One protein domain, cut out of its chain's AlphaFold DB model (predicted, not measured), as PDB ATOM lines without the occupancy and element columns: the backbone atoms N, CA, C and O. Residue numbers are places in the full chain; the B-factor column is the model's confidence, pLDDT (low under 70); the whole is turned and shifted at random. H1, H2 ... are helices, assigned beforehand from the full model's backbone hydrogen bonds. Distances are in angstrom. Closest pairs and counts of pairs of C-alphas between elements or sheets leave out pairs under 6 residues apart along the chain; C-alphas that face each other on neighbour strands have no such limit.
ATOM      1  N   LEU A  20      28.622  54.872  -0.683       84.62
ATOM      2  CA  LEU A  20      28.817  53.478  -0.270       84.62
ATOM      3  C   LEU A  20      29.797  52.744  -1.203       84.62
ATOM      4  O   LEU A  20      30.570  51.908  -0.749       84.62
ATOM      5  N   ILE A  21      29.788  53.076  -2.498       87.69
ATOM      6  CA  ILE A  21      30.699  52.486  -3.485       87.69
ATOM      7  C   ILE A  21      32.146  52.851  -3.153       87.69
ATOM      8  O   ILE A  21      32.988  51.963  -3.145       87.69
ATOM      9  N   GLU A  22      32.426  54.115  -2.827       87.06
ATOM     10  CA  GLU A  22      33.762  54.553  -2.394       87.06
ATOM     11  C   GLU A  22      34.209  53.849  -1.113       87.06
ATOM     12  O   GLU A  22      35.371  53.482  -1.005       87.06
ATOM     13  N   CYS A  23      33.299  53.602  -0.169       85.75
ATOM     14  CA  CYS A  23      33.634  52.866   1.052       85.75
ATOM     15  C   CYS A  23      33.962  51.389   0.761       85.75
ATOM     16  O   CYS A  23      34.850  50.799   1.370       85.75
ATOM     17  N   ILE A  24      33.251  50.763  -0.181       86.88
ATOM     18  CA  ILE A  24      33.488  49.360  -0.559       86.88
ATOM     19  C   ILE A  24      34.768  49.210  -1.402       86.88
ATOM     20  O   ILE A  24      35.363  48.132  -1.410       86.88
ATOM     21  N   THR A  25      35.202  50.255  -2.113       84.62
ATOM     22  CA  THR A  25      36.404  50.221  -2.965       84.62
ATOM     23  C   THR A  25      37.657  50.767  -2.285       84.62
ATOM     24  O   THR A  25      38.757  50.351  -2.655       84.62
ATOM     25  N   ASP A  26      37.516  51.638  -1.285       84.44
ATOM     26  CA  ASP A  26      38.619  52.237  -0.537       84.44
ATOM     27  C   ASP A  26      38.438  52.074   0.984       84.44
ATOM     28  O   ASP A  26      37.466  52.506   1.608       84.44
ATOM     29  N   SER A  27      39.428  51.440   1.617       80.88
ATOM     30  CA  SER A  27      39.436  51.224   3.063       80.88
ATOM     31  C   SER A  27      39.756  52.504   3.840       80.88
ATOM     32  O   SER A  27      39.424  52.579   5.019       80.88
ATOM     33  N   ALA A  28      40.395  53.500   3.215       79.12
ATOM     34  CA  ALA A  28      40.753  54.756   3.874       79.12
ATOM     35  C   ALA A  28      39.528  55.655   4.106       79.12
ATOM     36  O   ALA A  28      39.367  56.218   5.189       79.12
ATOM     37  N   THR A  29      38.624  55.738   3.125       77.62
ATOM     38  CA  THR A  29      37.366  56.504   3.222       77.62
ATOM     39  C   THR A  29      36.374  55.871   4.194       77.62
ATOM     40  O   THR A  29      35.573  56.563   4.811       77.62
ATOM     41  N   SER A  30      36.479  54.558   4.404       72.69
ATOM     42  CA  SER A  30      35.614  53.797   5.306       72.69
ATOM     43  C   SER A  30      35.730  54.183   6.787       72.69
ATOM     44  O   SER A  30      34.859  53.799   7.563       72.69
ATOM     45  N   GLY A  31      36.792  54.879   7.209       73.25
ATOM     46  CA  GLY A  31      37.039  55.208   8.620       73.25
ATOM     47  C   GLY A  31      36.419  56.513   9.106       73.25
ATOM     48  O   GLY A  31      35.996  56.601  10.260       73.25
ATOM     49  N   HIS A  32      36.335  57.510   8.227       75.06
ATOM     50  CA  HIS A  32      35.948  58.872   8.575       75.06
ATOM     51  C   HIS A  32      34.610  59.214   7.931       75.06
ATOM     52  O   HIS A  32      34.537  59.579   6.762       75.06
ATOM     53  N   PHE A  33      33.545  59.088   8.717       76.94
ATOM     54  CA  PHE A  33      32.220  59.541   8.320       76.94
ATOM     55  C   PHE A  33      31.957  60.924   8.902       76.94
ATOM     56  O   PHE A  33      32.205  61.155  10.087       76.94
ATOM     57  N   SER A  34      31.411  61.815   8.073       78.00
ATOM     58  CA  SER A  34      30.899  63.109   8.524       78.00
ATOM     59  C   SER A  34      29.917  62.928   9.686       78.00
ATOM     60  O   SER A  34      29.154  61.961   9.722       78.00
ATOM     61  N   SER A  35      29.881  63.909  10.594       76.19
ATOM     62  CA  SER A  35      28.920  63.987  11.710       76.19
ATOM     63  C   SER A  35      27.441  63.922  11.291       76.19
ATOM     64  O   SER A  35      26.573  63.696  12.130       76.19
ATOM     65  N   LEU A  36      27.152  64.097   9.997       77.81
ATOM     66  CA  LEU A  36      25.827  63.912   9.408       77.81
ATOM     67  C   LEU A  36      25.377  62.446   9.359       77.81
ATOM     68  O   LEU A  36      24.177  62.182   9.276       77.81
ATOM     69  N   TYR A  37      26.318  61.504   9.379       80.38
ATOM     70  CA  TYR A  37      26.047  60.079   9.272       80.38
ATOM     71  C   TYR A  37      26.164  59.387  10.621       80.38
ATOM     72  O   TYR A  37      27.066  59.653  11.416       80.38
ATOM     73  N   ASP A  38      25.296  58.402  10.832       85.81
ATOM     74  CA  ASP A  38      25.544  57.387  11.844       85.81
ATOM     75  C   ASP A  38      26.744  56.539  11.392       85.81
ATOM     76  O   ASP A  38      26.635  55.674  10.518       85.81
ATOM     77  N   SER A  39      27.903  56.831  11.982       83.88
ATOM     78  CA  SER A  39      29.174  56.165  11.693       83.88
ATOM     79  C   SER A  39      29.092  54.651  11.902       83.88
ATOM     80  O   SER A  39      29.653  53.884  11.124       83.88
ATOM     81  N   ASP A  40      28.368  54.188  12.921       85.31
ATOM     82  CA  ASP A  40      28.243  52.764  13.221       85.31
ATOM     83  C   ASP A  40      27.360  52.051  12.185       85.31
ATOM     84  O   ASP A  40      27.716  50.981  11.675       85.31
ATOM     85  N   TYR A  41      26.248  52.678  11.791       85.69
ATOM     86  CA  TYR A  41      25.410  52.165  10.710       85.69
ATOM     87  C   TYR A  41      26.142  52.156   9.360       85.69
ATOM     88  O   TYR A  41      26.085  51.153   8.645       85.69
ATOM     89  N   ALA A  42      26.873  53.223   9.031       88.19
ATOM     90  CA  ALA A  42      27.646  53.318   7.795       88.19
ATOM     91  C   ALA A  42      28.729  52.229   7.715       88.19
ATOM     92  O   ALA A  42      28.816  51.523   6.713       88.19
ATOM     93  N   LYS A  43      29.477  51.995   8.803       88.25
ATOM     94  CA  LYS A  43      30.472  50.908   8.894       88.25
ATOM     95  C   LYS A  43      29.850  49.535   8.672       88.25
ATOM     96  O   LYS A  43      30.392  48.728   7.915       88.25
ATOM     97  N   ARG A  44      28.699  49.255   9.293       87.94
ATOM     98  CA  ARG A  44      27.965  48.000   9.055       87.94
ATOM     99  C   ARG A  44      27.532  47.864   7.600       87.94
ATOM    100  O   ARG A  44      27.742  46.806   7.013       87.94
ATOM    101  N   ALA A  45      26.964  48.920   7.021       90.12
ATOM    102  CA  ALA A  45      26.545  48.930   5.624       90.12
ATOM    103  C   ALA A  45      27.726  48.653   4.681       90.12
ATOM    104  O   ALA A  45      27.586  47.847   3.761       90.12
ATOM    105  N   THR A  46      28.900  49.228   4.952       91.06
ATOM    106  CA  THR A  46      30.133  48.946   4.209       91.06
ATOM    107  C   THR A  46      30.536  47.477   4.324       91.06
ATOM    108  O   THR A  46      30.731  46.827   3.298       91.06
ATOM    109  N   ILE A  47      30.584  46.904   5.534       91.81
ATOM    110  CA  ILE A  47      30.913  45.477   5.731       91.81
ATOM    111  C   ILE A  47      29.930  44.576   4.969       91.81
ATOM    112  O   ILE A  47      30.347  43.643   4.281       91.81
ATOM    113  N   TYR A  48      28.630  44.861   5.044       91.25
ATOM    114  CA  TYR A  48      27.622  44.098   4.308       91.25
ATOM    115  C   TYR A  48      27.739  44.283   2.792       91.25
ATOM    116  O   TYR A  48      27.542  43.323   2.053       91.25
ATOM    117  N   GLY A  49      28.126  45.463   2.311       91.81
ATOM    118  CA  GLY A  49      28.423  45.695   0.899       91.81
ATOM    119  C   GLY A  49      29.617  44.873   0.400       91.81
ATOM    120  O   GLY A  49      29.558  44.286  -0.681       91.81
ATOM    121  N   ILE A  50      30.666  44.750   1.219       92.56
ATOM    122  CA  ILE A  50      31.860  43.942   0.917       92.56
ATOM    123  C   ILE A  50      31.516  42.450   0.782       92.56
ATOM    124  O   ILE A  50      32.177  41.740   0.021       92.56
ATOM    125  N   TYR A  51      30.458  41.965   1.447       92.25
ATOM    126  CA  TYR A  51      30.004  40.577   1.302       92.25
ATOM    127  C   TYR A  51      29.777  40.181  -0.161       92.25
ATOM    128  O   TYR A  51      30.115  39.061  -0.535       92.25
ATOM    129  N   SER A  52      29.277  41.088  -1.004       90.94
ATOM    130  CA  SER A  52      29.067  40.822  -2.433       90.94
ATOM    131  C   SER A  52      30.376  40.479  -3.159       90.94
ATOM    132  O   SER A  52      30.415  39.533  -3.943       90.94
ATOM    133  N   LEU A  53      31.471  41.181  -2.838       92.31
ATOM    134  CA  LEU A  53      32.807  40.910  -3.390       92.31
ATOM    135  C   LEU A  53      33.365  39.575  -2.880       92.31
ATOM    136  O   LEU A  53      33.942  38.787  -3.632       92.31
ATOM    137  N   VAL A  54      33.157  39.294  -1.590       93.25
ATOM    138  CA  VAL A  54      33.542  38.020  -0.965       93.25
ATOM    139  C   VAL A  54      32.780  36.855  -1.593       93.25
ATOM    140  O   VAL A  54      33.373  35.813  -1.874       93.25
ATOM    141  N   TRP A  55      31.484  37.027  -1.844       91.19
ATOM    142  CA  TRP A  55      30.640  36.039  -2.506       91.19
ATOM    143  C   TRP A  55      31.161  35.719  -3.909       91.19
ATOM    144  O   TRP A  55      31.373  34.549  -4.216       91.19
ATOM    145  N   GLU A  56      31.441  36.726  -4.737       90.62
ATOM    146  CA  GLU A  56      31.968  36.522  -6.094       90.62
ATOM    147  C   GLU A  56      33.332  35.805  -6.090       90.62
ATOM    148  O   GLU A  56      33.547  34.838  -6.835       90.62
ATOM    149  N   CYS A  57      34.235  36.217  -5.189       89.81
ATOM    150  CA  CYS A  57      35.521  35.551  -4.977       89.81
ATOM    151  C   CYS A  57      35.330  34.069  -4.623       89.81
ATOM    152  O   CYS A  57      35.990  33.185  -5.180       89.81
ATOM    153  N   ARG A  58      34.404  33.791  -3.701       89.19
ATOM    154  CA  ARG A  58      34.119  32.445  -3.210       89.19
ATOM    155  C   ARG A  58      33.497  31.563  -4.282       89.19
ATOM    156  O   ARG A  58      33.950  30.435  -4.441       89.19
ATOM    157  N   GLN A  59      32.526  32.066  -5.041       86.00
ATOM    158  CA  GLN A  59      31.901  31.317  -6.134       86.00
ATOM    159  C   GLN A  59      32.940  30.872  -7.165       86.00
ATOM    160  O   GLN A  59      33.001  29.698  -7.533       86.00
ATOM    161  N   SER A  60      33.833  31.786  -7.543       84.56
ATOM    162  CA  SER A  60      34.946  31.497  -8.449       84.56
ATOM    163  C   SER A  60      35.865  30.389  -7.914       84.56
ATOM    164  O   SER A  60      36.292  29.513  -8.668       84.56
ATOM    165  N   TYR A  61      36.132  30.388  -6.603       85.81
ATOM    166  CA  TYR A  61      36.908  29.340  -5.940       85.81
ATOM    167  C   TYR A  61      36.159  27.999  -5.872       85.81
ATOM    168  O   TYR A  61      36.740  26.965  -6.203       85.81
ATOM    169  N   SER A  62      34.879  27.991  -5.492       84.31
ATOM    170  CA  SER A  62      34.053  26.778  -5.415       84.31
ATOM    171  C   SER A  62      33.987  26.061  -6.771       84.31
ATOM    172  O   SER A  62      34.190  24.848  -6.823       84.31
ATOM    173  N   LEU A  63      33.830  26.795  -7.882       82.06
ATOM    174  CA  LEU A  63      33.873  26.244  -9.248       82.06
ATOM    175  C   LEU A  63      35.182  25.496  -9.559       82.06
ATOM    176  O   LEU A  63      35.154  24.437 -10.187       82.06
ATOM    177  N   SER A  64      36.319  25.990  -9.059       81.50
ATOM    178  CA  SER A  64      37.623  25.330  -9.233       81.50
ATOM    179  C   SER A  64      37.762  24.005  -8.466       81.50
ATOM    180  O   SER A  64      38.635  23.199  -8.779       81.50
ATOM    181  N   LEU A  65      36.919  23.759  -7.456       81.94
ATOM    182  CA  LEU A  65      36.914  22.500  -6.704       81.94
ATOM    183  C   LEU A  65      36.025  21.432  -7.350       81.94
ATOM    184  O   LEU A  65      36.296  20.241  -7.179       81.94
ATOM    185  N   TRP A  66      34.993  21.848  -8.092       76.88
ATOM    186  CA  TRP A  66      34.106  20.952  -8.838       76.88
ATOM    187  C   TRP A  66      34.805  20.287 -10.027       76.88
ATOM    188  O   TRP A  66      34.595  19.102 -10.289       76.88
ATOM    189  N   HIS A  67      35.676  21.027 -10.714       69.56
ATOM    190  CA  HIS A  67      36.348  20.574 -11.930       69.56
ATOM    191  C   HIS A  67      37.866  20.642 -11.774       69.56
ATOM    192  O   HIS A  67      38.394  21.617 -11.253       69.56
ATOM    193  N   HIS A  74      46.660  30.856 -15.763       72.75
ATOM    194  CA  HIS A  74      46.428  32.305 -15.722       72.75
ATOM    195  C   HIS A  74      45.158  32.683 -14.939       72.75
ATOM    196  O   HIS A  74      45.177  33.628 -14.156       72.75
ATOM    197  N   VAL A  75      44.060  31.935 -15.103       78.69
ATOM    198  CA  VAL A  75      42.802  32.190 -14.376       78.69
ATOM    199  C   VAL A  75      42.999  31.941 -12.883       78.69
ATOM    200  O   VAL A  75      42.611  32.778 -12.075       78.69
ATOM    201  N   ALA A  76      43.683  30.850 -12.523       79.44
ATOM    202  CA  ALA A  76      44.019  30.550 -11.134       79.44
ATOM    203  C   ALA A  76      44.912  31.637 -10.506       79.44
ATOM    204  O   ALA A  76      44.687  32.037  -9.366       79.44
ATOM    205  N   PHE A  77      45.889  32.162 -11.255       82.56
ATOM    206  CA  PHE A  77      46.737  33.264 -10.793       82.56
ATOM    207  C   PHE A  77      45.940  34.553 -10.552       82.56
ATOM    208  O   PHE A  77      46.072  35.170  -9.495       82.56
ATOM    209  N   VAL A  78      45.080  34.952 -11.498       86.50
ATOM    210  CA  VAL A  78      44.232  36.147 -11.352       86.50
ATOM    211  C   VAL A  78      43.297  36.000 -10.152       86.50
ATOM    212  O   VAL A  78      43.195  36.927  -9.346       86.50
ATOM    213  N   GLN A  79      42.673  34.834  -9.987       85.75
ATOM    214  CA  GLN A  79      41.815  34.529  -8.841       85.75
ATOM    215  C   GLN A  79      42.570  34.631  -7.514       85.75
ATOM    216  O   GLN A  79      42.086  35.291  -6.596       85.75
ATOM    217  N   GLU A  80      43.767  34.049  -7.416       87.69
ATOM    218  CA  GLU A  80      44.582  34.141  -6.202       87.69
ATOM    219  C   GLU A  80      45.000  35.593  -5.924       87.69
ATOM    220  O   GLU A  80      44.905  36.061  -4.793       87.69
ATOM    221  N   SER A  81      45.370  36.358  -6.955       90.31
ATOM    222  CA  SER A  81      45.716  37.778  -6.812       90.31
ATOM    223  C   SER A  81      44.539  38.627  -6.311       90.31
ATOM    224  O   SER A  81      44.711  39.523  -5.484       90.31
ATOM    225  N   TYR A  82      43.325  38.351  -6.796       91.31
ATOM    226  CA  TYR A  82      42.106  39.016  -6.348       91.31
ATOM    227  C   TYR A  82      41.775  38.620  -4.908       91.31
ATOM    228  O   TYR A  82      41.507  39.486  -4.078       91.31
ATOM    229  N   HIS A  83      41.899  37.331  -4.586       92.62
ATOM    230  CA  HIS A  83      41.704  36.805  -3.242       92.62
ATOM    231  C   HIS A  83      42.645  37.462  -2.219       92.62
ATOM    232  O   HIS A  83      42.179  37.943  -1.188       92.62
ATOM    233  N   GLN A  84      43.948  37.552  -2.517       93.19
ATOM    234  CA  GLN A  84      44.930  38.205  -1.642       93.19
ATOM    235  C   GLN A  84      44.640  39.700  -1.458       93.19
ATOM    236  O   GLN A  84      44.704  40.206  -0.339       93.19
ATOM    237  N   ARG A  85      44.263  40.409  -2.533       92.44
ATOM    238  CA  ARG A  85      43.867  41.825  -2.441       92.44
ATOM    239  C   ARG A  85      42.646  42.021  -1.550       92.44
ATOM    240  O   ARG A  85      42.649  42.923  -0.720       92.44
ATOM    241  N   LEU A  86      41.631  41.168  -1.682       93.44
ATOM    242  CA  LEU A  86      40.419  41.266  -0.872       93.44
ATOM    243  C   LEU A  86      40.681  40.920   0.603       93.44
ATOM    244  O   LEU A  86      40.120  41.563   1.484       93.44
ATOM    245  N   LEU A  87      41.583  39.976   0.899       94.06
ATOM    246  CA  LEU A  87      42.037  39.730   2.275       94.06
ATOM    247  C   LEU A  87      42.774  40.936   2.867       94.06
ATOM    248  O   LEU A  87      42.497  41.322   4.001       94.06
ATOM    249  N   GLN A  88      43.680  41.555   2.102       93.69
ATOM    250  CA  GLN A  88      44.363  42.773   2.541       93.69
ATOM    251  C   GLN A  88      43.358  43.898   2.806       93.69
ATOM    252  O   GLN A  88      43.460  44.595   3.811       93.69
ATOM    253  N   PHE A  89      42.357  44.038   1.938       92.94
ATOM    254  CA  PHE A  89      41.290  45.014   2.099       92.94
ATOM    255  C   PHE A  89      40.480  44.778   3.383       92.94
ATOM    256  O   PHE A  89      40.326  45.700   4.181       92.94
ATOM    257  N   LEU A  90      40.046  43.540   3.651       93.94
ATOM    258  CA  LEU A  90      39.360  43.181   4.901       93.94
ATOM    259  C   LEU A  90      40.225  43.455   6.141       93.94
ATOM    260  O   LEU A  90      39.710  43.926   7.155       93.94
ATOM    261  N   SER A  91      41.534  43.191   6.063       92.75
ATOM    262  CA  SER A  91      42.480  43.502   7.140       92.75
ATOM    263  C   SER A  91      42.599  45.007   7.386       92.75
ATOM    264  O   SER A  91      42.653  45.433   8.538       92.75
ATOM    265  N   ASN A  92      42.622  45.814   6.324       91.69
ATOM    266  CA  ASN A  92      42.669  47.270   6.434       91.69
ATOM    267  C   ASN A  92      41.371  47.811   7.045       91.69
ATOM    268  O   ASN A  92      41.429  48.586   7.992       91.69
ATOM    269  N   VAL A  93      40.210  47.354   6.561       91.19
ATOM    270  CA  VAL A  93      38.894  47.729   7.109       91.19
ATOM    271  C   VAL A  93      38.808  47.390   8.597       91.19
ATOM    272  O   VAL A  93      38.372  48.223   9.386       91.19
ATOM    273  N   ARG A  94      39.286  46.206   9.003       91.12
ATOM    274  CA  ARG A  94      39.381  45.836  10.421       91.12
ATOM    275  C   ARG A  94      40.245  46.828  11.198       91.12
ATOM    276  O   ARG A  94      39.755  47.424  12.146       91.12
ATOM    277  N   SER A  95      41.474  47.083  10.747       89.25
ATOM    278  CA  SER A  95      42.384  48.025  11.416       89.25
ATOM    279  C   SER A  95      41.798  49.432  11.558       89.25
ATOM    280  O   SER A  95      42.068  50.097  12.553       89.25
ATOM    281  N   VAL A  96      41.021  49.889  10.574       87.75
ATOM    282  CA  VAL A  96      40.357  51.199  10.589       87.75
ATOM    283  C   VAL A  96      39.195  51.234  11.591       87.75
ATOM    284  O   VAL A  96      38.893  52.285  12.145       87.75
ATOM    285  N   TYR A  97      38.537  50.102  11.849       86.50
ATOM    286  CA  TYR A  97      37.411  50.017  12.788       86.50
ATOM    287  C   TYR A  97      37.833  49.667  14.216       86.50
ATOM    288  O   TYR A  97      37.067  49.916  15.146       86.50
ATOM    289  N   ASP A  98      39.039  49.129  14.396       82.69
ATOM    290  CA  ASP A  98      39.608  48.766  15.697       82.69
ATOM    291  C   ASP A  98      39.895  49.988  16.580       82.69
ATOM    292  O   ASP A  98      39.885  49.873  17.804       82.69
ATOM    293  N   SER A  99      40.104  51.167  15.985       73.56
ATOM    294  CA  SER A  99      40.314  52.412  16.732       73.56
ATOM    295  C   SER A  99      39.045  52.977  17.383       73.56
ATOM    296  O   SER A  99      39.158  53.887  18.201       73.56
ATOM    297  N   ASP A 100      37.857  52.445  17.069       68.25
ATOM    298  CA  ASP A 100      36.579  52.927  17.602       68.25
ATOM    299  C   ASP A 100      35.975  51.989  18.652       68.25
ATOM    300  O   ASP A 100      35.429  50.927  18.342       68.25
ATOM    301  N   SER A 101      35.957  52.442  19.907       64.19
ATOM    302  CA  SER A 101      35.357  51.746  21.055       64.19
ATOM    303  C   SER A 101      33.827  51.895  21.145       64.19
ATOM    304  O   SER A 101      33.282  52.031  22.240       64.19
ATOM    305  N   SER A 102      33.118  51.940  20.013       68.81
ATOM    306  CA  SER A 102      31.659  52.133  19.989       68.81
ATOM    307  C   SER A 102      30.876  50.851  20.300       68.81
ATOM    308  O   SER A 102      31.359  49.746  20.062       68.81
ATOM    309  N   GLU A 103      29.636  50.996  20.779       65.12
ATOM    310  CA  GLU A 103      28.765  49.892  21.235       65.12
ATOM    311  C   GLU A 103      28.570  48.776  20.184       65.12
ATOM    312  O   GLU A 103      28.527  47.597  20.530       65.12
TER     313      GLU A 103
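Overview. This is residues 20 to 67 and 74 to 103 of the 300 residues of an uncharacterized protein of Zopfia rhizophila CBS 207.26 (UniProt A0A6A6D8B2). Two long helices, H2 and H3, lie side by side and run opposite ways, and the short helix H1 packs on one side of H2. The printed part has 78 residues with three named helices, H1, H2, H3 along the chain, and no named strand: all helix. It is a loose rod, with a radius of gyration of the C-alphas of 14.7 A and spans of 49 by 21 by 16 A.

Along the chain. Find C-alpha 39 at (29.174, 56.165, 11.693); from there H2, residues 39 to 66, runs 41.1 A, with a kink of 26 degrees near residue 55. H3, residues 74 to 98, runs 36.1 A to C-alpha 98 at (39.608, 48.766, 15.697). H1 is residues 20 to 25.

Arrangement. H2, with residues 54 to 61 alone, touches residues 79 to 86 of H3, at a shallow tilt of 23 degrees; the closest C-alphas, Cys 57 and His 83, are 6.5 A apart. H1 touches H2 at residues 45 to 50 alone, at a steep tilt of 49 degrees, the same way; the closest C-alphas, Ile 24 and Thr 46, are 5.8 A apart. H1 and H3 are apart. In H1 and H3 every O i to N i+4 pair is within hydrogen-bond range; in H2, 21 of 24.

Size, cuts and confidence. The C-alphas of Ser 35 and His 67, the two farthest apart, are 50.0 A apart. Residues 26 to 38 make the long link from H1 to H2. Residues 68 to 73 are not printed, and C-alphas 67 and 74 are 15.9 A apart across the cut. Look for pLDDT under 70 at residue 67 and residues 100 to 103.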